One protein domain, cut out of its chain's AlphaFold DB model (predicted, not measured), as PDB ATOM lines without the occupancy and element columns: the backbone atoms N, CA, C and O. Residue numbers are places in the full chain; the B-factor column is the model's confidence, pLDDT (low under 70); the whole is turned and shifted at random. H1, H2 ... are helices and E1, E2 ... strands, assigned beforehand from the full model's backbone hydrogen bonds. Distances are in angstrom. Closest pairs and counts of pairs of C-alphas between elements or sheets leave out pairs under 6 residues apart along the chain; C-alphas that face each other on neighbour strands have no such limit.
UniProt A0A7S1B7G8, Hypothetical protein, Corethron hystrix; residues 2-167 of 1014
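This is residues 2 to 167 of the 1014 residues of the protein "Hypothetical protein" of Corethron hystrix (UniProt A0A7S1B7G8). This is a long rod: E2 runs along much of it as the spine of a narrow, twisted sheet, with a small head of three helices, H1, H2 and H6, at one end. Toward the other end the rod is thicker, where H5 packs lengthwise over E2 and H3 grazes the sheet. The printed part has 166 residues, with six named helices and four named strands in the order E1 H1 H2 E2 H3 E3 H4 H5 E4 H6. The sheet is branched and its neighbour pairs are antiparallel; the class is mixed, helices and strands. The whole is extended, with a radius of gyration of the C-alphas of 24.2 A and spans of 78 by 34 by 26 A.

E1, residues 2 to 10, begins at C-alpha 2 (93.626, 97.513, 94.585) and measures 25.6 A. H1 is residues 19 to 26 and H2 residues 30 to 37. E2, residues 40 to 59, measures 57.6 A, ends at C-alpha 59 (81.685, 105.467, 109.156) and bends by 54 degrees at residue 43. H3, residues 64 to 79, measures 22.4 A, and E3, residues 96 to 106, measures 29.9 A. H4 is residues 118 to 121. H5, residues 126 to 140, measures 20.6 A, and E4, residues 147 to 155, measures 23.7 A. H6, residues 160 to 165, ends at C-alpha 165 (112.831, 80.777, 53.325).

E1 lies on one side of E2, beside residues 45 to 53, with N 6 and O 49 at 3.1 A. On the other side of E2 are E4, beside residues 40 to 48, with N 43 and O 152 at 2.8 A, and E3, beside residues 49 to 59, with N 54 and O 102 at 2.9 A. H5 is on the sheet at a height of 9.3 A, over E2 and along the strands, at 4 degrees to E2 on the local plane; the closest C-alphas of E2 and H5 are those of Ala 49 and Met 140, 6.1 A apart. H4 touches H5, the closest C-alphas being those of Leu 121 and Ala 132, 4.5 A apart. H3 only grazes the sheet, with residues 66 to 78, and is apart from H5. H1 and H2 form a helical hairpin: they touch at Phe 24 and Phe 33, whose C-alphas, the closest, are 5.4 A apart. H6 touches H1, the closest C-alphas being those of Leu 25 and Ala 165, 6.5 A apart. In H1, H2, H3, H5 and H6 every O i to N i+4 pair is within hydrogen-bond range; H4 is too short for such a pair.

The two C-alphas farthest apart, those of Asn 27 and Glu 61, are 78.6 A apart. The printed part has no cut. The links H3 to E3 and E3 to H4 are long. Residues 2 to 15 and 77 to 94 have pLDDT under 70; the mean of the printed part is 78.3.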
ATOM      1  N   PHE A   2      93.439  98.888  95.055       35.75
ATOM      2  CA  PHE A   2      93.626  97.513  94.585       35.75
ATOM      3  C   PHE A   2      93.560  97.443  93.053       35.75
ATOM      4  O   PHE A   2      92.608  97.953  92.457       35.75
ATOM      5  N   VAL A   3      94.578  96.846  92.423       39.38
ATOM      6  CA  VAL A   3      94.689  96.699  90.964       39.38
ATOM      7  C   VAL A   3      95.294  95.334  90.647       39.38
ATOM      8  O   VAL A   3      96.504  95.156  90.770       39.38
ATOM      9  N   ASP A   4      94.473  94.391  90.189       37.69
ATOM     10  CA  ASP A   4      94.997  93.144  89.637       37.69
ATOM     11  C   ASP A   4      95.428  93.346  88.178       37.69
ATOM     12  O   ASP A   4      94.709  93.921  87.349       37.69
ATOM     13  N   HIS A   5      96.623  92.850  87.859       38.31
ATOM     14  CA  HIS A   5      97.233  92.943  86.535       38.31
ATOM     15  C   HIS A   5      97.358  91.553  85.902       38.31
ATOM     16  O   HIS A   5      98.238  90.767  86.267       38.31
ATOM     17  N   TYR A   6      96.532  91.269  84.895       39.59
ATOM     18  CA  TYR A   6      96.587  90.002  84.167       39.59
ATOM     19  C   TYR A   6      97.333  90.174  82.839       39.59
ATOM     20  O   TYR A   6      97.013  91.036  82.013       39.59
ATOM     21  N   TYR A   7      98.353  89.337  82.637       42.03
ATOM     22  CA  TYR A   7      99.265  89.397  81.495       42.03
ATOM     23  C   TYR A   7      99.039  88.229  80.539       42.03
ATOM     24  O   TYR A   7      99.476  87.107  80.807       42.03
ATOM     25  N   ILE A   8      98.443  88.504  79.375       45.38
ATOM     26  CA  ILE A   8      98.416  87.555  78.259       45.38
ATOM     27  C   ILE A   8      99.528  87.930  77.274       45.38
ATOM     28  O   ILE A   8      99.466  88.923  76.545       45.38
ATOM     29  N   SER A   9     100.577  87.106  77.275       43.97
ATOM     30  CA  SER A   9     101.667  87.170  76.303       43.97
ATOM     31  C   SER A   9     101.334  86.280  75.108       43.97
ATOM     32  O   SER A   9     101.406  85.051  75.197       43.97
ATOM     33  N   ALA A  10     100.976  86.894  73.981       50.56
ATOM     34  CA  ALA A  10     100.801  86.168  72.733       50.56
ATOM     35  C   ALA A  10     102.184  85.774  72.186       50.56
ATOM     36  O   ALA A  10     102.938  86.629  71.709       50.56
ATOM     37  N   ARG A  11     102.525  84.477  72.250       50.84
ATOM     38  CA  ARG A  11     103.776  83.930  71.690       50.84
ATOM     39  C   ARG A  11     103.747  83.988  70.160       50.84
ATOM     40  O   ARG A  11     103.417  83.008  69.495       50.84
ATOM     41  N   GLY A  12     104.129  85.135  69.604       53.34
ATOM     42  CA  GLY A  12     104.212  85.368  68.159       53.34
ATOM     43  C   GLY A  12     105.324  84.584  67.446       53.34
ATOM     44  O   GLY A  12     105.479  84.697  66.240       53.34
ATOM     45  N   GLU A  13     106.057  83.719  68.146       52.72
ATOM     46  CA  GLU A  13     107.105  82.856  67.582       52.72
ATOM     47  C   GLU A  13     106.588  81.903  66.484       52.72
ATOM     48  O   GLU A  13     107.373  81.422  65.670       52.72
ATOM     49  N   PHE A  14     105.268  81.685  66.422       58.47
ATOM     50  CA  PHE A  14     104.582  80.899  65.393       58.47
ATOM     51  C   PHE A  14     103.893  81.744  64.300       58.47
ATOM     52  O   PHE A  14     103.144  81.191  63.493       58.47
ATOM     53  N   THR A  15     104.098  83.070  64.239       64.12
ATOM     54  CA  THR A  15     103.480  83.900  63.187       64.12
ATOM     55  C   THR A  15     104.099  83.600  61.825       64.12
ATOM     56  O   THR A  15     105.219  84.014  61.522       64.12
ATOM     57  N   THR A  16     103.352  82.887  60.986       76.19
ATOM     58  CA  THR A  16     103.764  82.551  59.624       76.19
ATOM     59  C   THR A  16     103.856  83.797  58.744       76.19
ATOM     60  O   THR A  16     102.997  84.682  58.774       76.19
ATOM     61  N   LEU A  17     104.902  83.860  57.915       79.31
ATOM     62  CA  LEU A  17     105.044  84.896  56.890       79.31
ATOM     63  C   LEU A  17     103.817  84.904  55.967       79.31
ATOM     64  O   LEU A  17     103.424  83.862  55.437       79.31
ATOM     65  N   LYS A  18     103.241  86.090  55.724       84.50
ATOM     66  CA  LYS A  18     102.139  86.251  54.761       84.50
ATOM     67  C   LYS A  18     102.570  85.735  53.376       84.50
ATOM     68  O   LYS A  18     103.720  85.965  52.993       84.50
ATOM     69  N   PRO A  19     101.676  85.117  52.577       86.00
ATOM     70  CA  PRO A  19     102.038  84.556  51.271       86.00
ATOM     71  C   PRO A  19     102.719  85.540  50.308       86.00
ATOM     72  O   PRO A  19     103.586  85.130  49.545       86.00
ATOM     73  N   THR A  20     102.381  86.832  50.375       85.25
ATOM     74  CA  THR A  20     103.029  87.909  49.604       85.25
ATOM     75  C   THR A  20     104.468  88.168  50.051       85.25
ATOM     76  O   THR A  20     105.371  88.191  49.222       85.25
ATOM     77  N   ALA A  21     104.705  88.277  51.361       86.00
ATOM     78  CA  ALA A  21     106.043  88.409  51.934       86.00
ATOM     79  C   ALA A  21     106.917  87.188  51.586       86.00
ATOM     80  O   ALA A  21     108.050  87.326  51.133       86.00
ATOM     81  N   LEU A  22     106.348  85.982  51.684       88.69
ATOM     82  CA  LEU A  22     107.007  84.743  51.268       88.69
ATOM     83  C   LEU A  22     107.276  84.683  49.749       88.69
ATOM     84  O   LEU A  22     108.234  84.030  49.335       88.69
ATOM     85  N   ALA A  23     106.468  85.344  48.913       90.44
ATOM     86  CA  ALA A  23     106.685  85.403  47.467       90.44
ATOM     87  C   ALA A  23     107.904  86.264  47.097       90.44
ATOM     88  O   ALA A  23     108.717  85.815  46.293       90.44
ATOM     89  N   PHE A  24     108.095  87.429  47.730       89.94
ATOM     90  CA  PHE A  24     109.305  88.243  47.533       89.94
ATOM     91  C   PHE A  24     110.579  87.450  47.868       89.94
ATOM     92  O   PHE A  24     111.498  87.375  47.054       89.94
ATOM     93  N   LEU A  25     110.587  86.744  49.006       88.56
ATOM     94  CA  LEU A  25     111.709  85.887  49.410       88.56
ATOM     95  C   LEU A  25     111.972  84.741  48.422       88.56
ATOM     96  O   LEU A  25     113.122  84.497  48.058       88.56
ATOM     97  N   LYS A  26     110.919  84.065  47.942       87.69
ATOM     98  CA  LYS A  26     111.028  83.001  46.925       87.69
ATOM     99  C   LYS A  26     111.544  83.506  45.578       87.69
ATOM    100  O   LYS A  26     112.217  82.756  44.879       87.69
ATOM    101  N   ASN A  27     111.272  84.765  45.245       89.75
ATOM    102  CA  ASN A  27     111.792  85.432  44.054       89.75
ATOM    103  C   ASN A  27     113.224  85.982  44.251       89.75
ATOM    104  O   ASN A  27     113.770  86.575  43.327       89.75
ATOM    105  N   ASN A  28     113.839  85.787  45.432       83.38
ATOM    106  CA  ASN A  28     115.123  86.382  45.839       83.38
ATOM    107  C   ASN A  28     115.096  87.936  45.798       83.38
ATOM    108  O   ASN A  28     116.135  88.583  45.678       83.38
ATOM    109  N   ASP A  29     113.914  88.542  45.936       87.62
ATOM    110  CA  ASP A  29     113.710  89.993  45.960       87.62
ATOM    111  C   ASP A  29     113.655  90.496  47.412       87.62
ATOM    112  O   ASP A  29     112.595  90.740  47.995       87.62
ATOM    113  N   LEU A  30     114.835  90.591  48.032       82.31
ATOM    114  CA  LEU A  30     114.950  91.088  49.405       82.31
ATOM    115  C   LEU A  30     114.655  92.590  49.515       82.31
ATOM    116  O   LEU A  30     114.221  93.035  50.576       82.31
ATOM    117  N   VAL A  31     114.847  93.360  48.440       80.00
ATOM    118  CA  VAL A  31     114.574  94.803  48.439       80.00
ATOM    119  C   VAL A  31     113.068  95.037  48.527       80.00
ATOM    120  O   VAL A  31     112.627  95.733  49.442       80.00
ATOM    121  N   ALA A  32     112.261  94.385  47.683       81.75
ATOM    122  CA  ALA A  32     110.805  94.472  47.789       81.75
ATOM    123  C   ALA A  32     110.269  93.832  49.083       81.75
ATOM    124  O   ALA A  32     109.315  94.355  49.660       81.75
ATOM    125  N   PHE A  33     110.895  92.762  49.598       88.69
ATOM    126  CA  PHE A  33     110.541  92.215  50.917       88.69
ATOM    127  C   PHE A  33     110.709  93.260  52.031       88.69
ATOM    128  O   PHE A  33     109.764  93.493  52.785       88.69
ATOM    129  N   ILE A  34     111.872  93.918  52.120       84.00
ATOM    130  CA  ILE A  34     112.173  94.895  53.180       84.00
ATOM    131  C   ILE A  34     111.388  96.203  52.975       84.00
ATOM    132  O   ILE A  34     110.929  96.791  53.951       84.00
ATOM    133  N   GLN A  35     111.128  96.621  51.732       79.12
ATOM    134  CA  GLN A  35     110.226  97.748  51.445       79.12
ATOM    135  C   GLN A  35     108.768  97.449  51.840       79.12
ATOM    136  O   GLN A  35     108.092  98.323  52.377       79.12
ATOM    137  N   ALA A  36     108.277  96.224  51.617       81.88
ATOM    138  CA  ALA A  36     106.900  95.839  51.935       81.88
ATOM    139  C   ALA A  36     106.678  95.449  53.409       81.88
ATOM    140  O   ALA A  36     105.547  95.521  53.892       81.88
ATOM    141  N   CYS A  37     107.726  95.001  54.111       81.44
ATOM    142  CA  CYS A  37     107.634  94.459  55.473       81.44
ATOM    143  C   CYS A  37     108.368  95.294  56.536       81.44
ATOM    144  O   CYS A  37     108.196  95.020  57.721       81.44
ATOM    145  N   GLY A  38     109.174  96.283  56.138       85.50
ATOM    146  CA  GLY A  38     110.114  96.991  57.012       85.50
ATOM    147  C   GLY A  38     111.401  96.193  57.295       85.50
ATOM    148  O   GLY A  38     111.491  95.016  56.941       85.50
ATOM    149  N   PRO A  39     112.409  96.808  57.948       79.31
ATOM    150  CA  PRO A  39     113.661  96.144  58.347       79.31
ATOM    151  C   PRO A  39     113.508  95.223  59.574       79.31
ATOM    152  O   PRO A  39     114.396  94.424  59.876       79.31
ATOM    153  N   THR A  40     112.376  95.302  60.271       82.69
ATOM    154  CA  THR A  40     112.072  94.563  61.500       82.69
ATOM    155  C   THR A  40     110.702  93.884  61.411       82.69
ATOM    156  O   THR A  40     109.871  94.229  60.572       82.69
ATOM    157  N   TYR A  41     110.449  92.921  62.298       81.69
ATOM    158  CA  TYR A  41     109.160  92.256  62.472       81.69
ATOM    159  C   TYR A  41     108.700  92.318  63.931       81.69
ATOM    160  O   TYR A  41     109.499  92.462  64.854       81.69
ATOM    161  N   ILE A  42     107.392  92.193  64.155       80.44
ATOM    162  CA  ILE A  42     106.830  92.053  65.501       80.44
ATOM    163  C   ILE A  42     106.954  90.581  65.912       80.44
ATOM    164  O   ILE A  42     106.242  89.736  65.369       80.44
ATOM    165  N   ARG A  43     107.844  90.268  66.862       78.62
ATOM    166  CA  ARG A  43     108.026  88.909  67.404       78.62
ATOM    167  C   ARG A  43     106.999  88.568  68.477       78.62
ATOM    168  O   ARG A  43     106.527  87.435  68.531       78.62
ATOM    169  N   SER A  44     106.655  89.519  69.342       78.75
ATOM    170  CA  SER A  44     105.620  89.328  70.358       78.75
ATOM    171  C   SER A  44     104.852  90.616  70.631       78.75
ATOM    172  O   SER A  44     105.324  91.724  70.373       78.75
ATOM    173  N   THR A  45     103.637  90.468  71.153       80.19
ATOM    174  CA  THR A  45     102.863  91.587  71.697       80.19
ATOM    175  C   THR A  45     102.453  91.242  73.119       80.19
ATOM    176  O   THR A  45     101.936  90.154  73.384       80.19
ATOM    177  N   ARG A  46     102.716  92.160  74.051       78.88
ATOM    178  CA  ARG A  46     102.350  92.002  75.458       78.88
ATOM    179  C   ARG A  46     101.105  92.829  75.718       78.88
ATOM    180  O   ARG A  46     101.151  94.065  75.708       78.88
ATOM    181  N   LYS A  47      99.996  92.127  75.929       83.75
ATOM    182  CA  LYS A  47      98.723  92.725  76.305       83.75
ATOM    183  C   LYS A  47      98.566  92.649  77.827       83.75
ATOM    184  O   LYS A  47      98.893  91.627  78.432       83.75
ATOM    185  N   GLN A  48      98.085  93.724  78.442       86.75
ATOM    186  CA  GLN A  48      97.754  93.778  79.869       86.75
ATOM    187  C   GLN A  48      96.290  94.174  80.004       86.75
ATOM    188  O   GLN A  48      95.863  95.172  79.416       86.75
ATOM    189  N   ALA A  49      95.528  93.386  80.753       89.19
ATOM    190  CA  ALA A  49      94.194  93.757  81.192       89.19
ATOM    191  C   ALA A  49      94.226  94.059  82.694       89.19
ATOM    192  O   ALA A  49      95.024  93.493  83.446       89.19
ATOM    193  N   GLU A  50      93.396  95.009  83.105       89.25
ATOM    194  CA  GLU A  50      93.403  95.604  84.436       89.25
ATOM    195  C   GLU A  50      91.958  95.776  84.901       89.25
ATOM    196  O   GLU A  50      91.107  96.294  84.169       89.25
ATOM    197  N   PHE A  51      91.687  95.373  86.137       90.12
ATOM    198  CA  PHE A  51      90.436  95.670  86.817       90.12
ATOM    199  C   PHE A  51      90.770  96.114  88.238       90.12
ATOM    200  O   PHE A  51      91.534  95.459  88.945       90.12
ATOM    201  N   ALA A  52      90.252  97.278  88.617       88.25
ATOM    202  CA  ALA A  52      90.558  97.930  89.880       88.25
ATOM    203  C   ALA A  52      89.271  98.296  90.619       88.25
ATOM    204  O   ALA A  52      88.349  98.867  90.028       88.25
ATOM    205  N   GLY A  53      89.244  98.001  91.919       87.38
ATOM    206  CA  GLY A  53      88.184  98.398  92.842       87.38
ATOM    207  C   GLY A  53      88.647  99.529  93.755       87.38
ATOM    208  O   GLY A  53      89.702  99.441  94.388       87.38
ATOM    209  N   ILE A  54      87.852 100.595  93.839       87.12
ATOM    210  CA  ILE A  54      88.030 101.683  94.801       87.12
ATOM    211  C   ILE A  54      86.806 101.686  95.717       87.12
ATOM    212  O   ILE A  54      85.725 102.120  95.323       87.12
ATOM    213  N   PHE A  55      86.986 101.186  96.937       84.75
ATOM    214  CA  PHE A  55      85.958 101.171  97.972       84.75
ATOM    215  C   PHE A  55      86.034 102.472  98.775       84.75
ATOM    216  O   PHE A  55      87.038 102.749  99.430       84.75
ATOM    217  N   LEU A  56      84.976 103.275  98.711       84.38
ATOM    218  CA  LEU A  56      84.786 104.467  99.536       84.38
ATOM    219  C   LEU A  56      83.680 104.155 100.543       84.38
ATOM    220  O   LEU A  56      82.650 103.613 100.153       84.38
ATOM    221  N   PHE A  57      83.858 104.480 101.820       81.56
ATOM    222  CA  PHE A  57      82.855 104.204 102.849       81.56
ATOM    223  C   PHE A  57      82.779 105.330 103.873       81.56
ATOM    224  O   PHE A  57      83.754 106.037 104.124       81.56
ATOM    225  N   PHE A  58      81.599 105.473 104.469       82.12
ATOM    226  CA  PHE A  58      81.310 106.471 105.487       82.12
ATOM    227  C   PHE A  58      80.984 105.759 106.800       82.12
ATOM    228  O   PHE A  58      79.929 105.134 106.935       82.12
ATOM    229  N   SER A  59      81.901 105.858 107.761       80.31
ATOM    230  CA  SER A  59      81.685 105.467 109.156       80.31
ATOM    231  C   SER A  59      81.438 106.712 110.006       80.31
ATOM    232  O   SER A  59      82.053 107.750 109.764       80.31
ATOM    233  N   GLN A  60      80.565 106.612 111.011       79.56
ATOM    234  CA  GLN A  60      80.525 107.606 112.097       79.56
ATOM    235  C   GLN A  60      81.538 107.310 113.204       79.56
ATOM    236  O   GLN A  60      81.928 108.202 113.954       79.56
ATOM    237  N   GLU A  61      81.927 106.046 113.323       73.56
ATOM    238  CA  GLU A  61      82.854 105.560 114.328       73.56
ATOM    239  C   GLU A  61      84.263 105.679 113.751       73.56
ATOM    240  O   GLU A  61      84.611 105.007 112.778       73.56
ATOM    241  N   THR A  62      85.085 106.543 114.353       74.50
ATOM    242  CA  THR A  62      86.525 106.656 114.060       74.50
ATOM    243  C   THR A  62      87.314 105.517 114.714       74.50
ATOM    244  O   THR A  62      88.401 105.740 115.246       74.50
ATOM    245  N   ASP A  63      86.720 104.327 114.765       78.19
ATOM    246  CA  ASP A  63      87.261 103.156 115.436       78.19
ATOM    247  C   ASP A  63      88.319 102.493 114.532       78.19
ATOM    248  O   ASP A  63      87.990 102.087 113.408       78.19
ATOM    249  N   PRO A  64      89.592 102.405 114.963       79.06
ATOM    250  CA  PRO A  64      90.613 101.704 114.197       79.06
ATOM    251  C   PRO A  64      90.321 100.202 114.064       79.06
ATOM    252  O   PRO A  64      90.691  99.628 113.045       79.06
ATOM    253  N   GLU A  65      89.611  99.568 115.005       80.00
ATOM    254  CA  GLU A  65      89.288  98.136 114.914       80.00
ATOM    255  C   GLU A  65      88.310  97.853 113.764       80.00
ATOM    256  O   GLU A  65      88.481  96.877 113.032       80.00
ATOM    257  N   LEU A  66      87.339  98.744 113.524       78.56
ATOM    258  CA  LEU A  66      86.459  98.672 112.350       78.56
ATOM    259  C   LEU A  66      87.252  98.858 111.045       78.56
ATOM    260  O   LEU A  66      86.998  98.158 110.060       78.56
ATOM    261  N   LEU A  67      88.230  99.771 111.039       76.81
ATOM    262  CA  LEU A  67      89.096 100.005 109.882       76.81
ATOM    263  C   LEU A  67      89.953  98.771 109.567       76.81
ATOM    264  O   LEU A  67      89.959  98.308 108.425       76.81
ATOM    265  N   ASP A  68      90.620  98.202 110.569       80.12
ATOM    266  CA  ASP A  68      91.499  97.042 110.412       80.12
ATOM    267  C   ASP A  68      90.710  95.756 110.114       80.12
ATOM    268  O   ASP A  68      91.149  94.937 109.300       80.12
ATOM    269  N   ALA A  69      89.498  95.606 110.659       78.75
ATOM    270  CA  ALA A  69      88.575  94.538 110.274       78.75
ATOM    271  C   ALA A  69      88.168  94.636 108.793       78.75
ATOM    272  O   ALA A  69      88.097  93.614 108.105       78.75
ATOM    273  N   MET A  70      87.950  95.851 108.269       75.56
ATOM    274  CA  MET A  70      87.727  96.062 106.835       75.56
ATOM    275  C   MET A  70      88.986  95.770 106.007       75.56
ATOM    276  O   MET A  70      88.882  95.071 104.996       75.56
ATOM    277  N   VAL A  71      90.171  96.231 106.435       78.44
ATOM    278  CA  VAL A  71      91.455  95.931 105.765       78.44
ATOM    279  C   VAL A  71      91.670  94.427 105.647       78.44
ATOM    280  O   VAL A  71      91.830  93.917 104.539       78.44
ATOM    281  N   SER A  72      91.613  93.723 106.777       77.25
ATOM    282  CA  SER A  72      91.806  92.274 106.880       77.25
ATOM    283  C   SER A  72      90.841  91.497 105.980       77.25
ATOM    284  O   SER A  72      91.209  90.502 105.354       77.25
ATOM    285  N   ARG A  73      89.601  91.977 105.834       73.69
ATOM    286  CA  ARG A  73      88.593  91.324 104.993       73.69
ATOM    287  C   ARG A  73      88.821  91.561 103.501       73.69
ATOM    288  O   ARG A  73      88.691  90.615 102.730       73.69
ATOM    289  N   PHE A  74      89.239  92.761 103.093       74.38
ATOM    290  CA  PHE A  74      89.632  93.026 101.704       74.38
ATOM    291  C   PHE A  74      90.937  92.304 101.307       74.38
ATOM    292  O   PHE A  74      91.016  91.791 100.194       74.38
ATOM    293  N   THR A  75      91.927  92.179 102.202       72.50
ATOM    294  CA  THR A  75      93.140  91.373 101.934       72.50
ATOM    295  C   THR A  75      92.878  89.868 102.009       72.50
ATOM    296  O   THR A  75      93.535  89.091 101.316       72.50
ATOM    297  N   THR A  76      91.881  89.422 102.779       72.94
ATOM    298  CA  THR A  76      91.364  88.050 102.660       72.94
ATOM    299  C   THR A  76      90.765  87.840 101.269       72.94
ATOM    300  O   THR A  76      91.053  86.826 100.640       72.94
ATOM    301  N   PHE A  77      90.020  88.819 100.743       67.50
ATOM    302  CA  PHE A  77      89.374  88.735  99.430       67.50
ATOM    303  C   PHE A  77      90.356  88.594  98.252       67.50
ATOM    304  O   PHE A  77      90.076  87.861  97.310       67.50
ATOM    305  N   SER A  78      91.527  89.238  98.304       64.12
ATOM    306  CA  SER A  78      92.551  89.092  97.254       64.12
ATOM    307  C   SER A  78      93.293  87.749  97.300       64.12
ATOM    308  O   SER A  78      93.813  87.293  96.286       64.12
ATOM    309  N   ASN A  79      93.371  87.117  98.476       66.50
ATOM    310  CA  ASN A  79      94.107  85.865  98.683       66.50
ATOM    311  C   ASN A  79      93.212  84.616  98.578       66.50
ATOM    312  O   ASN A  79      93.674  83.541  98.192       66.50
ATOM    313  N   ALA A  80      91.930  84.750  98.916       61.03
ATOM    314  CA  ALA A  80      90.938  83.691  98.853       61.03
ATOM    315  C   ALA A  80      90.268  83.689  97.467       61.03
ATOM    316  O   ALA A  80      89.272  84.366  97.230       61.03
ATOM    317  N   GLY A  81      90.860  82.947  96.523       60.47
ATOM    318  CA  GLY A  81      90.354  82.858  95.148       60.47
ATOM    319  C   GLY A  81      88.895  82.367  95.063       60.47
ATOM    320  O   GLY A  81      88.436  81.668  95.969       60.47
ATOM    321  N   PRO A  82      88.180  82.641  93.951       56.06
ATOM    322  CA  PRO A  82      86.706  82.737  93.870       56.06
ATOM    323  C   PRO A  82      85.878  81.481  94.211       56.06
ATOM    324  O   PRO A  82      84.654  81.521  94.159       56.06
ATOM    325  N   ASN A  83      86.515  80.367  94.578       60.84
ATOM    326  CA  ASN A  83      85.864  79.135  95.028       60.84
ATOM    327  C   ASN A  83      85.896  78.944  96.561       60.84
ATOM    328  O   ASN A  83      85.434  77.915  97.058       60.84
ATOM    329  N   SER A  84      86.455  79.879  97.339       63.41
ATOM    330  CA  SER A  84      86.464  79.792  98.804       63.41
ATOM    331  C   SER A  84      85.085  80.121  99.389       63.41
ATOM    332  O   SER A  84      84.748  81.286  99.579       63.41
ATOM    333  N   GLY A  85      84.298  79.093  99.720       59.28
ATOM    334  CA  GLY A  85      82.904  79.205 100.186       59.28
ATOM    335  C   GLY A  85      82.654  79.884 101.546       59.28
ATOM    336  O   GLY A  85      81.613  79.643 102.149       59.28
ATOM    337  N   ASN A  86      83.572  80.721 102.036       57.00
ATOM    338  CA  ASN A  86      83.412  81.535 103.243       57.00
ATOM    339  C   ASN A  86      82.850  82.927 102.897       57.00
ATOM    340  O   ASN A  86      83.445  83.950 103.239       57.00
ATOM    341  N   THR A  87      81.680  82.973 102.255       55.00
ATOM    342  CA  THR A  87      80.899  84.204 102.028       55.00
ATOM    343  C   THR A  87      80.263  84.699 103.333       55.00
ATOM    344  O   THR A  87      79.046  84.724 103.519       55.00
ATOM    345  N   VAL A  88      81.109  85.093 104.290       56.47
ATOM    346  CA  VAL A  88      80.666  85.756 105.517       56.47
ATOM    347  C   VAL A  88      80.057  87.099 105.115       56.47
ATOM    348  O   VAL A  88      80.747  87.949 104.550       56.47
ATOM    349  N   LEU A  89      78.776  87.304 105.424       58.47
ATOM    350  CA  LEU A  89      78.027  88.504 105.036       58.47
ATOM    351  C   LEU A  89      78.681  89.783 105.580       58.47
ATOM    352  O   LEU A  89      78.950  89.903 106.780       58.47
ATOM    353  N   LEU A  90      78.938  90.745 104.692       58.84
ATOM    354  CA  LEU A  90      79.487  92.071 105.024       58.84
ATOM    355  C   LEU A  90      78.408  93.083 105.439       58.84
ATOM    356  O   LEU A  90      78.724  94.117 106.017       58.84
ATOM    357  N   GLN A  91      77.138  92.746 105.212       58.06
ATOM    358  CA  GLN A  91      75.958  93.600 105.407       58.06
ATOM    359  C   GLN A  91      75.709  94.040 106.865       58.06
ATOM    360  O   GLN A  91      74.888  94.919 107.095       58.06
ATOM    361  N   ASN A  92      76.415  93.444 107.837       60.84
ATOM    362  CA  ASN A  92      76.250  93.679 109.276       60.84
ATOM    363  C   ASN A  92      77.560  94.111 109.971       60.84
ATOM    364  O   ASN A  92      77.792  93.741 111.122       60.84
ATOM    365  N   LEU A  93      78.437  94.868 109.301       68.75
ATOM    366  CA  LEU A  93      79.453  95.646 110.022       68.75
ATOM    367  C   LEU A  93      78.756  96.829 110.725       68.75
ATOM    368  O   LEU A  93      78.152  97.650 110.027       68.75
ATOM    369  N   PRO A  94      78.800  96.945 112.069       67.75
ATOM    370  CA  PRO A  94      78.297  98.135 112.754       67.75
ATOM    371  C   PRO A  94      79.090  99.387 112.329       67.75
ATOM    372  O   PRO A  94      80.176  99.289 111.763       67.75
ATOM    373  N   GLY A  95      78.509 100.571 112.537       72.56
ATOM    374  CA  GLY A  95      79.146 101.862 112.236       72.56
ATOM    375  C   GLY A  95      79.100 102.323 110.771       72.56
ATOM    376  O   GLY A  95      79.003 103.530 110.515       72.56
ATOM    377  N   MET A  96      79.107 101.405 109.795       74.75
ATOM    378  CA  MET A  96      79.072 101.757 108.367       74.75
ATOM    379  C   MET A  96      77.686 102.268 107.937       74.75
ATOM    380  O   MET A  96      76.708 101.523 107.916       74.75
ATOM    381  N   ARG A  97      77.602 103.541 107.526       78.50
ATOM    382  CA  ARG A  97      76.367 104.152 106.998       78.50
ATOM    383  C   ARG A  97      76.152 103.908 105.509       78.50
ATOM    384  O   ARG A  97      75.015 103.767 105.070       78.50
ATOM    385  N   SER A  98      77.225 103.934 104.727       84.25
ATOM    386  CA  SER A  98      77.177 103.725 103.282       84.25
ATOM    387  C   SER A  98      78.547 103.344 102.734       84.25
ATOM    388  O   SER A  98      79.587 103.717 103.284       84.25
ATOM    389  N   MET A  99      78.534 102.624 101.615       83.88
ATOM    390  CA  MET A  99      79.709 102.299 100.818       83.88
ATOM    391  C   MET A  99      79.404 102.584  99.345       83.88
ATOM    392  O   MET A  99      78.314 102.290  98.861       83.88
ATOM    393  N   ILE A 100      80.375 103.149  98.636       88.38
ATOM    394  CA  ILE A 100      80.350 103.406  97.199       88.38
ATOM    395  C   ILE A 100      81.546 102.670  96.595       88.38
ATOM    396  O   ILE A 100      82.697 102.999  96.892       88.38
ATOM    397  N   VAL A 101      81.284 101.688  95.733       87.19
ATOM    398  CA  VAL A 101      82.332 101.019  94.954       87.19
ATOM    399  C   VAL A 101      82.481 101.748  93.621       87.19
ATOM    400  O   VAL A 101      81.526 101.854  92.856       87.19
ATOM    401  N   LYS A 102      83.676 102.267  93.330       91.12
ATOM    402  CA  LYS A 102      84.027 102.809  92.010       91.12
ATOM    403  C   LYS A 102      84.988 101.838  91.330       91.12
ATOM    404  O   LYS A 102      86.116 101.660  91.790       91.12
ATOM    405  N   THR A 103      84.551 101.199  90.250       90.56
ATOM    406  CA  THR A 103      85.392 100.306  89.445       90.56
ATOM    407  C   THR A 103      86.099 101.049  88.319       90.56
ATOM    408  O   THR A 103      85.613 102.052  87.792       90.56
ATOM    409  N   ARG A 104      87.266 100.539  87.919       90.12
ATOM    410  CA  ARG A 104      87.965 100.953  86.700       90.12
ATOM    411  C   ARG A 104      88.455  99.717  85.955       90.12
ATOM    412  O   ARG A 104      89.338  99.012  86.435       90.12
ATOM    413  N   ALA A 105      87.896  99.493  84.772       89.25
ATOM    414  CA  ALA A 105      88.311  98.449  83.845       89.25
ATOM    415  C   ALA A 105      89.207  99.024  82.735       89.25
ATOM    416  O   ALA A 105      89.001 100.145  82.269       89.25
ATOM    417  N   SER A 106      90.196  98.249  82.298       89.75
ATOM    418  CA  SER A 106      91.123  98.597  81.219       89.75
ATOM    419  C   SER A 106      91.510  97.316  80.471       89.75
ATOM    420  O   SER A 106      91.847  96.299  81.072       89.75
ATOM    421  N   GLY A 107      91.371  97.313  79.142       89.81
ATOM    422  CA  GLY A 107      91.683  96.139  78.319       89.81
ATOM    423  C   GLY A 107      90.730  94.941  78.454       89.81
ATOM    424  O   GLY A 107      91.082  93.858  78.004       89.81
ATOM    425  N   LEU A 108      89.535  95.076  79.030       91.19
ATOM    426  CA  LEU A 108      88.549  93.988  78.971       91.19
ATOM    427  C   LEU A 108      88.000  93.859  77.542       91.19
ATOM    428  O   LEU A 108      87.489  94.830  76.983       91.19
ATOM    429  N   ALA A 109      88.085  92.667  76.946       88.06
ATOM    430  CA  ALA A 109      87.482  92.418  75.640       88.06
ATOM    431  C   ALA A 109      86.004  92.072  75.813       88.06
ATOM    432  O   ALA A 109      85.674  90.935  76.115       88.06
ATOM    433  N   VAL A 110      85.106  93.032  75.585       85.50
ATOM    434  CA  VAL A 110      83.665  92.750  75.492       85.50
ATOM    435  C   VAL A 110      83.367  92.188  74.093       85.50
ATOM    436  O   VAL A 110      83.523  92.915  73.107       85.50
ATOM    437  N   PRO A 111      82.970  90.908  73.946       80.56
ATOM    438  CA  PRO A 111      82.703  90.337  72.633       80.56
ATOM    439  C   PRO A 111      81.350  90.829  72.108       80.56
ATOM    440  O   PRO A 111      80.313  90.605  72.724       80.56
ATOM    441  N   ILE A 112      81.361  91.441  70.920       76.31
ATOM    442  CA  ILE A 112      80.203  92.088  70.265       76.31
ATOM    443  C   ILE A 112      78.988  91.142  70.105       76.31
ATOM    444  O   ILE A 112      77.855  91.595  69.978       76.31
ATOM    445  N   SER A 113      79.216  89.826  70.109       81.94
ATOM    446  CA  SER A 113      78.211  88.772  69.921       81.94
ATOM    447  C   SER A 113      77.850  87.977  71.189       81.94
ATOM    448  O   SER A 113      77.120  86.991  71.081       81.94
ATOM    449  N   GLY A 114      78.364  88.342  72.368       73.56
ATOM    450  CA  GLY A 114      78.106  87.621  73.619       73.56
ATOM    451  C   GLY A 114      77.121  88.342  74.543       73.56
ATOM    452  O   GLY A 114      77.233  89.547  74.742       73.56
ATOM    453  N   ASN A 115      76.217  87.593  75.185       81.81
ATOM    454  CA  ASN A 115      75.334  88.096  76.251       81.81
ATOM    455  C   ASN A 115      76.093  88.293  77.583       81.81
ATOM    456  O   ASN A 115      75.682  87.785  78.625       81.81
ATOM    457  N   TYR A 116      77.220  89.003  77.550       87.31
ATOM    458  CA  TYR A 116      77.907  89.454  78.755       87.31
ATOM    459  C   TYR A 116      77.238  90.739  79.225       87.31
ATOM    460  O   TYR A 116      77.304  91.761  78.542       87.31
ATOM    461  N   ASP A 117      76.580  90.688  80.382       91.25
ATOM    462  CA  ASP A 117      75.982  91.879  80.971       91.25
ATOM    463  C   ASP A 117      77.079  92.785  81.544       91.25
ATOM    464  O   ASP A 117      77.532  92.621  82.677       91.25
ATOM    465  N   VAL A 118      77.513  93.747  80.729       89.50
ATOM    466  CA  VAL A 118      78.546  94.732  81.076       89.50
ATOM    467  C   VAL A 118      78.139  95.572  82.297       89.50
ATOM    468  O   VAL A 118      79.018  96.108  82.969       89.50
ATOM    469  N   SER A 119      76.847  95.642  82.658       91.56
ATOM    470  CA  SER A 119      76.417  96.337  83.879       91.56
ATOM    471  C   SER A 119      76.930  95.672  85.163       91.56
ATOM    472  O   SER A 119      77.220  96.389  86.118       91.56
ATOM    473  N   ARG A 120      77.201  94.350  85.167       93.38
ATOM    474  CA  ARG A 120      77.875  93.665  86.295       93.38
ATOM    475  C   ARG A 120      79.268  94.242  86.591       93.38
ATOM    476  O   ARG A 120      79.736  94.083  87.706       93.38
ATOM    477  N   LEU A 121      79.925  94.952  85.662       92.69
ATOM    478  CA  LEU A 121      81.205  95.635  85.936       92.69
ATOM    479  C   LEU A 121      81.067  96.914  86.790       92.69
ATOM    480  O   LEU A 121      82.088  97.501  87.164       92.69
ATOM    481  N   TYR A 122      79.841  97.349  87.104       92.75
ATOM    482  CA  TYR A 122      79.525  98.561  87.871       92.75
ATOM    483  C   TYR A 122      78.840  98.205  89.207       92.75
ATOM    484  O   TYR A 122      77.642  98.430  89.374       92.75
ATOM    485  N   PRO A 123      79.573  97.623  90.169       92.06
ATOM    486  CA  PRO A 123      79.008  97.121  91.414       92.06
ATOM    487  C   PRO A 123      78.496  98.227  92.339       92.06
ATOM    488  O   PRO A 123      79.039  99.331  92.398       92.06
ATOM    489  N   HIS A 124      77.456  97.903  93.107       89.62
ATOM    490  CA  HIS A 124      76.859  98.792  94.115       89.62
ATOM    491  C   HIS A 124      76.907  98.211  95.541       89.62
ATOM    492  O   HIS A 124      76.542  98.888  96.497       89.62
ATOM    493  N   SER A 125      77.392  96.977  95.693       87.56
ATOM    494  CA  SER A 125      77.675  96.311  96.968       87.56
ATOM    495  C   SER A 125      78.984  95.519  96.850       87.56
ATOM    496  O   SER A 125      79.612  95.538  95.787       87.56
ATOM    497  N   ILE A 126      79.422  94.840  97.918       83.56
ATOM    498  CA  ILE A 126      80.634  94.005  97.838       83.56
ATOM    499  C   ILE A 126      80.325  92.710  97.082       83.56
ATOM    500  O   ILE A 126      81.090  92.355  96.200       83.56
ATOM    501  N   GLU A 127      79.160  92.101  97.311       86.00
ATOM    502  CA  GLU A 127      78.667  90.920  96.584       86.00
ATOM    503  C   GLU A 127      78.621  91.180  95.066       86.00
ATOM    504  O   GLU A 127      79.105  90.382  94.265       86.00
ATOM    505  N   ALA A 128      78.133  92.359  94.664       89.88
ATOM    506  CA  ALA A 128      78.158  92.782  93.266       89.88
ATOM    507  C   ALA A 128      79.589  93.005  92.730       89.88
ATOM    508  O   ALA A 128      79.811  92.904  91.525       89.88
ATOM    509  N   PHE A 129      80.570  93.327  93.583       89.12
ATOM    510  CA  PHE A 129      81.979  93.417  93.179       89.12
ATOM    511  C   PHE A 129      82.599  92.026  92.966       89.12
ATOM    512  O   PHE A 129      83.463  91.893  92.102       89.12
ATOM    513  N   GLU A 130      82.127  90.986  93.661       87.19
ATOM    514  CA  GLU A 130      82.496  89.586  93.381       87.19
ATOM    515  C   GLU A 130      82.025  89.189  91.969       87.19
ATOM    516  O   GLU A 130      82.830  88.745  91.147       87.19
ATOM    517  N   ASP A 131      80.754  89.477  91.647       90.94
ATOM    518  CA  ASP A 131      80.173  89.363  90.297       90.94
ATOM    519  C   ASP A 131      80.986  90.146  89.242       90.94
ATOM    520  O   ASP A 131      81.233  89.657  88.133       90.94
ATOM    521  N   ALA A 132      81.403  91.371  89.581       92.12
ATOM    522  CA  ALA A 132      82.184  92.240  88.705       92.12
ATOM    523  C   ALA A 132      83.589  91.685  88.435       92.12
ATOM    524  O   ALA A 132      84.071  91.763  87.304       92.12
ATOM    525  N   LEU A 133      84.233  91.119  89.460       89.25
ATOM    526  CA  LEU A 133      85.575  90.543  89.396       89.25
ATOM    527  C   LEU A 133      85.580  89.216  88.622       89.25
ATOM    528  O   LEU A 133      86.450  89.017  87.773       89.25
ATOM    529  N   GLU A 134      84.582  88.349  88.837       90.75
ATOM    530  CA  GLU A 134      84.377  87.126  88.046       90.75
ATOM    531  C   GLU A 134      84.163  87.465  86.562       90.75
ATOM    532  O   GLU A 134      84.847  86.926  85.681       90.75
ATOM    533  N   LEU A 135      83.259  88.413  86.272       92.75
ATOM    534  CA  LEU A 135      83.023  88.872  84.908       92.75
ATOM    535  C   LEU A 135      84.301  89.460  84.301       92.75
ATOM    536  O   LEU A 135      84.674  89.060  83.196       92.75
ATOM    537  N   ALA A 136      84.989  90.360  85.008       92.00
ATOM    538  CA  ALA A 136      86.234  90.957  84.538       92.00
ATOM    539  C   ALA A 136      87.265  89.876  84.197       92.00
ATOM    540  O   ALA A 136      87.749  89.855  83.066       92.00
ATOM    541  N   TYR A 137      87.520  88.925  85.101       89.31
ATOM    542  CA  TYR A 137      88.424  87.798  84.864       89.31
ATOM    543  C   TYR A 137      88.035  86.994  83.611       89.31
ATOM    544  O   TYR A 137      88.884  86.733  82.757       89.31
ATOM    545  N   SER A 138      86.745  86.690  83.416       90.12
ATOM    546  CA  SER A 138      86.276  85.992  82.208       90.12
ATOM    547  C   SER A 138      86.532  86.785  80.912       90.12
ATOM    548  O   SER A 138      86.943  86.205  79.906       90.12
ATOM    549  N   LEU A 139      86.379  88.116  80.944       89.25
ATOM    550  CA  LEU A 139      86.661  89.015  79.816       89.25
ATOM    551  C   LEU A 139      88.170  89.223  79.586       89.25
ATOM    552  O   LEU A 139      88.580  89.593  78.481       89.25
ATOM    553  N   MET A 140      89.007  88.970  80.598       89.19
ATOM    554  CA  MET A 140      90.468  88.956  80.472       89.19
ATOM    555  C   MET A 140      91.001  87.676  79.823       89.19
ATOM    556  O   MET A 140      92.066  87.726  79.215       89.19
ATOM    557  N   LEU A 141      90.280  86.552  79.886       86.12
ATOM    558  CA  LEU A 141      90.712  85.279  79.285       86.12
ATOM    559  C   LEU A 141      90.444  85.165  77.770       86.12
ATOM    560  O   LEU A 141      90.907  84.220  77.135       86.12
ATOM    561  N   LEU A 142      89.714  86.110  77.172       88.00
ATOM    562  CA  LEU A 142      89.414  86.119  75.736       88.00
ATOM    563  C   LEU A 142      90.646  86.528  74.906       88.00
ATOM    564  O   LEU A 142      91.350  87.463  75.261       88.00
ATOM    565  N   GLU A 143      90.875  85.906  73.743       82.19
ATOM    566  CA  GLU A 143      92.090  86.107  72.911       82.19
ATOM    567  C   GLU A 143      92.362  87.575  72.504       82.19
ATOM    568  O   GLU A 143      93.501  87.988  72.249       82.19
ATOM    569  N   ASN A 144      91.303  88.385  72.448       81.56
ATOM    570  CA  ASN A 144      91.358  89.804  72.107       81.56
ATOM    571  C   ASN A 144      91.456  90.746  73.321       81.56
ATOM    572  O   ASN A 144      91.484  91.957  73.119       81.56
ATOM    573  N   SER A 145      91.547  90.221  74.547       86.19
ATOM    574  CA  SER A 145      91.725  91.012  75.770       86.19
ATOM    575  C   SER A 145      93.086  91.706  75.838       86.19
ATOM    576  O   SER A 145      94.033  91.336  75.146       86.19
ATOM    577  N   GLY A 146      93.165  92.705  76.710       84.06
ATOM    578  CA  GLY A 146      94.339  93.470  77.101       84.06
ATOM    579  C   GLY A 146      94.711  94.614  76.153       84.06
ATOM    580  O   GLY A 146      94.694  94.493  74.929       84.06
ATOM    581  N   ILE A 147      95.109  95.742  76.744       83.56
ATOM    582  CA  ILE A 147      95.729  96.863  76.029       83.56
ATOM    583  C   ILE A 147      97.165  96.467  75.674       83.56
ATOM    584  O   ILE A 147      97.890  95.934  76.516       83.56
ATOM    585  N   TYR A 148      97.603  96.755  74.447       80.44
ATOM    586  CA  TYR A 148      99.006  96.625  74.052       80.44
ATOM    587  C   TYR A 148      99.887  97.574  74.885       80.44
ATOM    588  O   TYR A 148      99.941  98.771  74.613       80.44
ATOM    589  N   LYS A 149     100.580  97.042  75.903       80.75
ATOM    590  CA  LYS A 149     101.530  97.800  76.744       80.75
ATOM    591  C   LYS A 149     102.951  97.774  76.174       80.75
ATOM    592  O   LYS A 149     103.717  98.697  76.419       80.75
ATOM    593  N   SER A 150     103.319  96.732  75.426       77.69
ATOM    594  CA  SER A 150     104.579  96.687  74.668       77.69
ATOM    595  C   SER A 150     104.498  95.756  73.456       77.69
ATOM    596  O   SER A 150     103.708  94.809  73.411       77.69
ATOM    597  N   ILE A 151     105.333  96.053  72.461       81.44
ATOM    598  CA  ILE A 151     105.491  95.302  71.216       81.44
ATOM    599  C   ILE A 151     106.979  94.969  71.102       81.44
ATOM    600  O   ILE A 151     107.812  95.873  71.091       81.44
ATOM    601  N   GLU A 152     107.316  93.685  71.051       80.88
ATOM    602  CA  GLU A 152     108.690  93.226  70.845       80.88
ATOM    603  C   GLU A 152     108.981  93.271  69.343       80.88
ATOM    604  O   GLU A 152     108.600  92.370  68.589       80.88
ATOM    605  N   VAL A 153     109.601  94.365  68.909       79.62
ATOM    606  CA  VAL A 153     110.077  94.556  67.539       79.62
ATOM    607  C   VAL A 153     111.500  94.015  67.452       79.62
ATOM    608  O   VAL A 153     112.352  94.382  68.255       79.62
ATOM    609  N   VAL A 154     111.740  93.124  66.496       77.62
ATOM    610  CA  VAL A 154     112.987  92.365  66.350       77.62
ATOM    611  C   VAL A 154     113.449  92.465  64.892       77.62
ATOM    612  O   VAL A 154     112.610  92.421  63.989       77.62
ATOM    613  N   PRO A 155     114.750  92.619  64.609       81.69
ATOM    614  CA  PRO A 155     115.263  92.636  63.243       81.69
ATOM    615  C   PRO A 155     114.997  91.318  62.508       81.69
ATOM    616  O   PRO A 155     114.976  90.231  63.092       81.69
ATOM    617  N   TRP A 156     114.806  91.410  61.191       82.38
ATOM    618  CA  TRP A 156     114.573  90.239  60.341       82.38
ATOM    619  C   TRP A 156     115.724  89.208  60.403       82.38
ATOM    620  O   TRP A 156     115.458  88.016  60.254       82.38
ATOM    621  N   THR A 157     116.948  89.637  60.739       79.44
ATOM    622  CA  THR A 157     118.144  88.813  61.049       79.44
ATOM    623  C   THR A 157     117.936  87.754  62.135       79.44
ATOM    624  O   THR A 157     118.647  86.755  62.175       79.44
ATOM    625  N   SER A 158     116.964  87.943  63.029       78.56
ATOM    626  CA  SER A 158     116.647  86.988  64.101       78.56
ATOM    627  C   SER A 158     115.461  86.075  63.755       78.56
ATOM    628  O   SER A 158     115.024  85.266  64.576       78.56
ATOM    629  N   ASN A 159     114.908  86.181  62.541       83.19
ATOM    630  CA  ASN A 159     113.737  85.417  62.135       83.19
ATOM    631  C   ASN A 159     114.121  84.063  61.506       83.19
ATOM    632  O   ASN A 159     114.518  83.966  60.344       83.19
ATOM    633  N   HIS A 160     113.921  82.978  62.256       82.50
ATOM    634  CA  HIS A 160     114.230  81.619  61.796       82.50
ATOM    635  C   HIS A 160     113.439  81.183  60.540       82.50
ATOM    636  O   HIS A 160     113.944  80.390  59.738       82.50
ATOM    637  N   LEU A 161     112.223  81.711  60.320       82.56
ATOM    638  CA  LEU A 161     111.445  81.452  59.102       82.56
ATOM    639  C   LEU A 161     112.052  82.164  57.888       82.56
ATOM    640  O   LEU A 161     112.047  81.593  56.799       82.56
ATOM    641  N   LEU A 162     112.623  83.360  58.064       85.06
ATOM    642  CA  LEU A 162     113.352  84.066  57.008       85.06
ATOM    643  C   LEU A 162     114.617  83.303  56.595       85.06
ATOM    644  O   LEU A 162     114.827  83.069  55.406       85.06
ATOM    645  N   HIS A 163     115.420  82.849  57.564       82.62
ATOM    646  CA  HIS A 163     116.628  82.053  57.297       82.62
ATOM    647  C   HIS A 163     116.310  80.748  56.556       82.62
ATOM    648  O   HIS A 163     117.042  80.349  55.646       82.62
ATOM    649  N   SER A 164     115.174  80.132  56.902       83.88
ATOM    650  CA  SER A 164     114.635  78.953  56.220       83.88
ATOM    651  C   SER A 164     114.144  79.274  54.800       83.88
ATOM    652  O   SER A 164     114.462  78.545  53.865       83.88
ATOM    653  N   ALA A 165     113.407  80.375  54.612       84.12
ATOM    654  CA  ALA A 165     112.831  80.777  53.325       84.12
ATOM    655  C   ALA A 165     113.881  81.242  52.299       84.12
ATOM    656  O   ALA A 165     113.756  80.932  51.116       84.12
ATOM    657  N   LEU A 166     114.928  81.937  52.751       84.19
ATOM    658  CA  LEU A 166     116.099  82.311  51.945       84.19
ATOM    659  C   LEU A 166     117.082  81.144  51.726       84.19
ATOM    660  O   LEU A 166     118.048  81.287  50.975       84.19
ATOM    661  N   ASN A 167     116.858  80.007  52.397       83.31
ATOM    662  CA  ASN A 167     117.744  78.844  52.424       83.31
ATOM    663  C   ASN A 167     119.213  79.215  52.743       83.31
ATOM    664  O   ASN A 167     120.160  78.705  52.135       83.31
TER     665      ASN A 167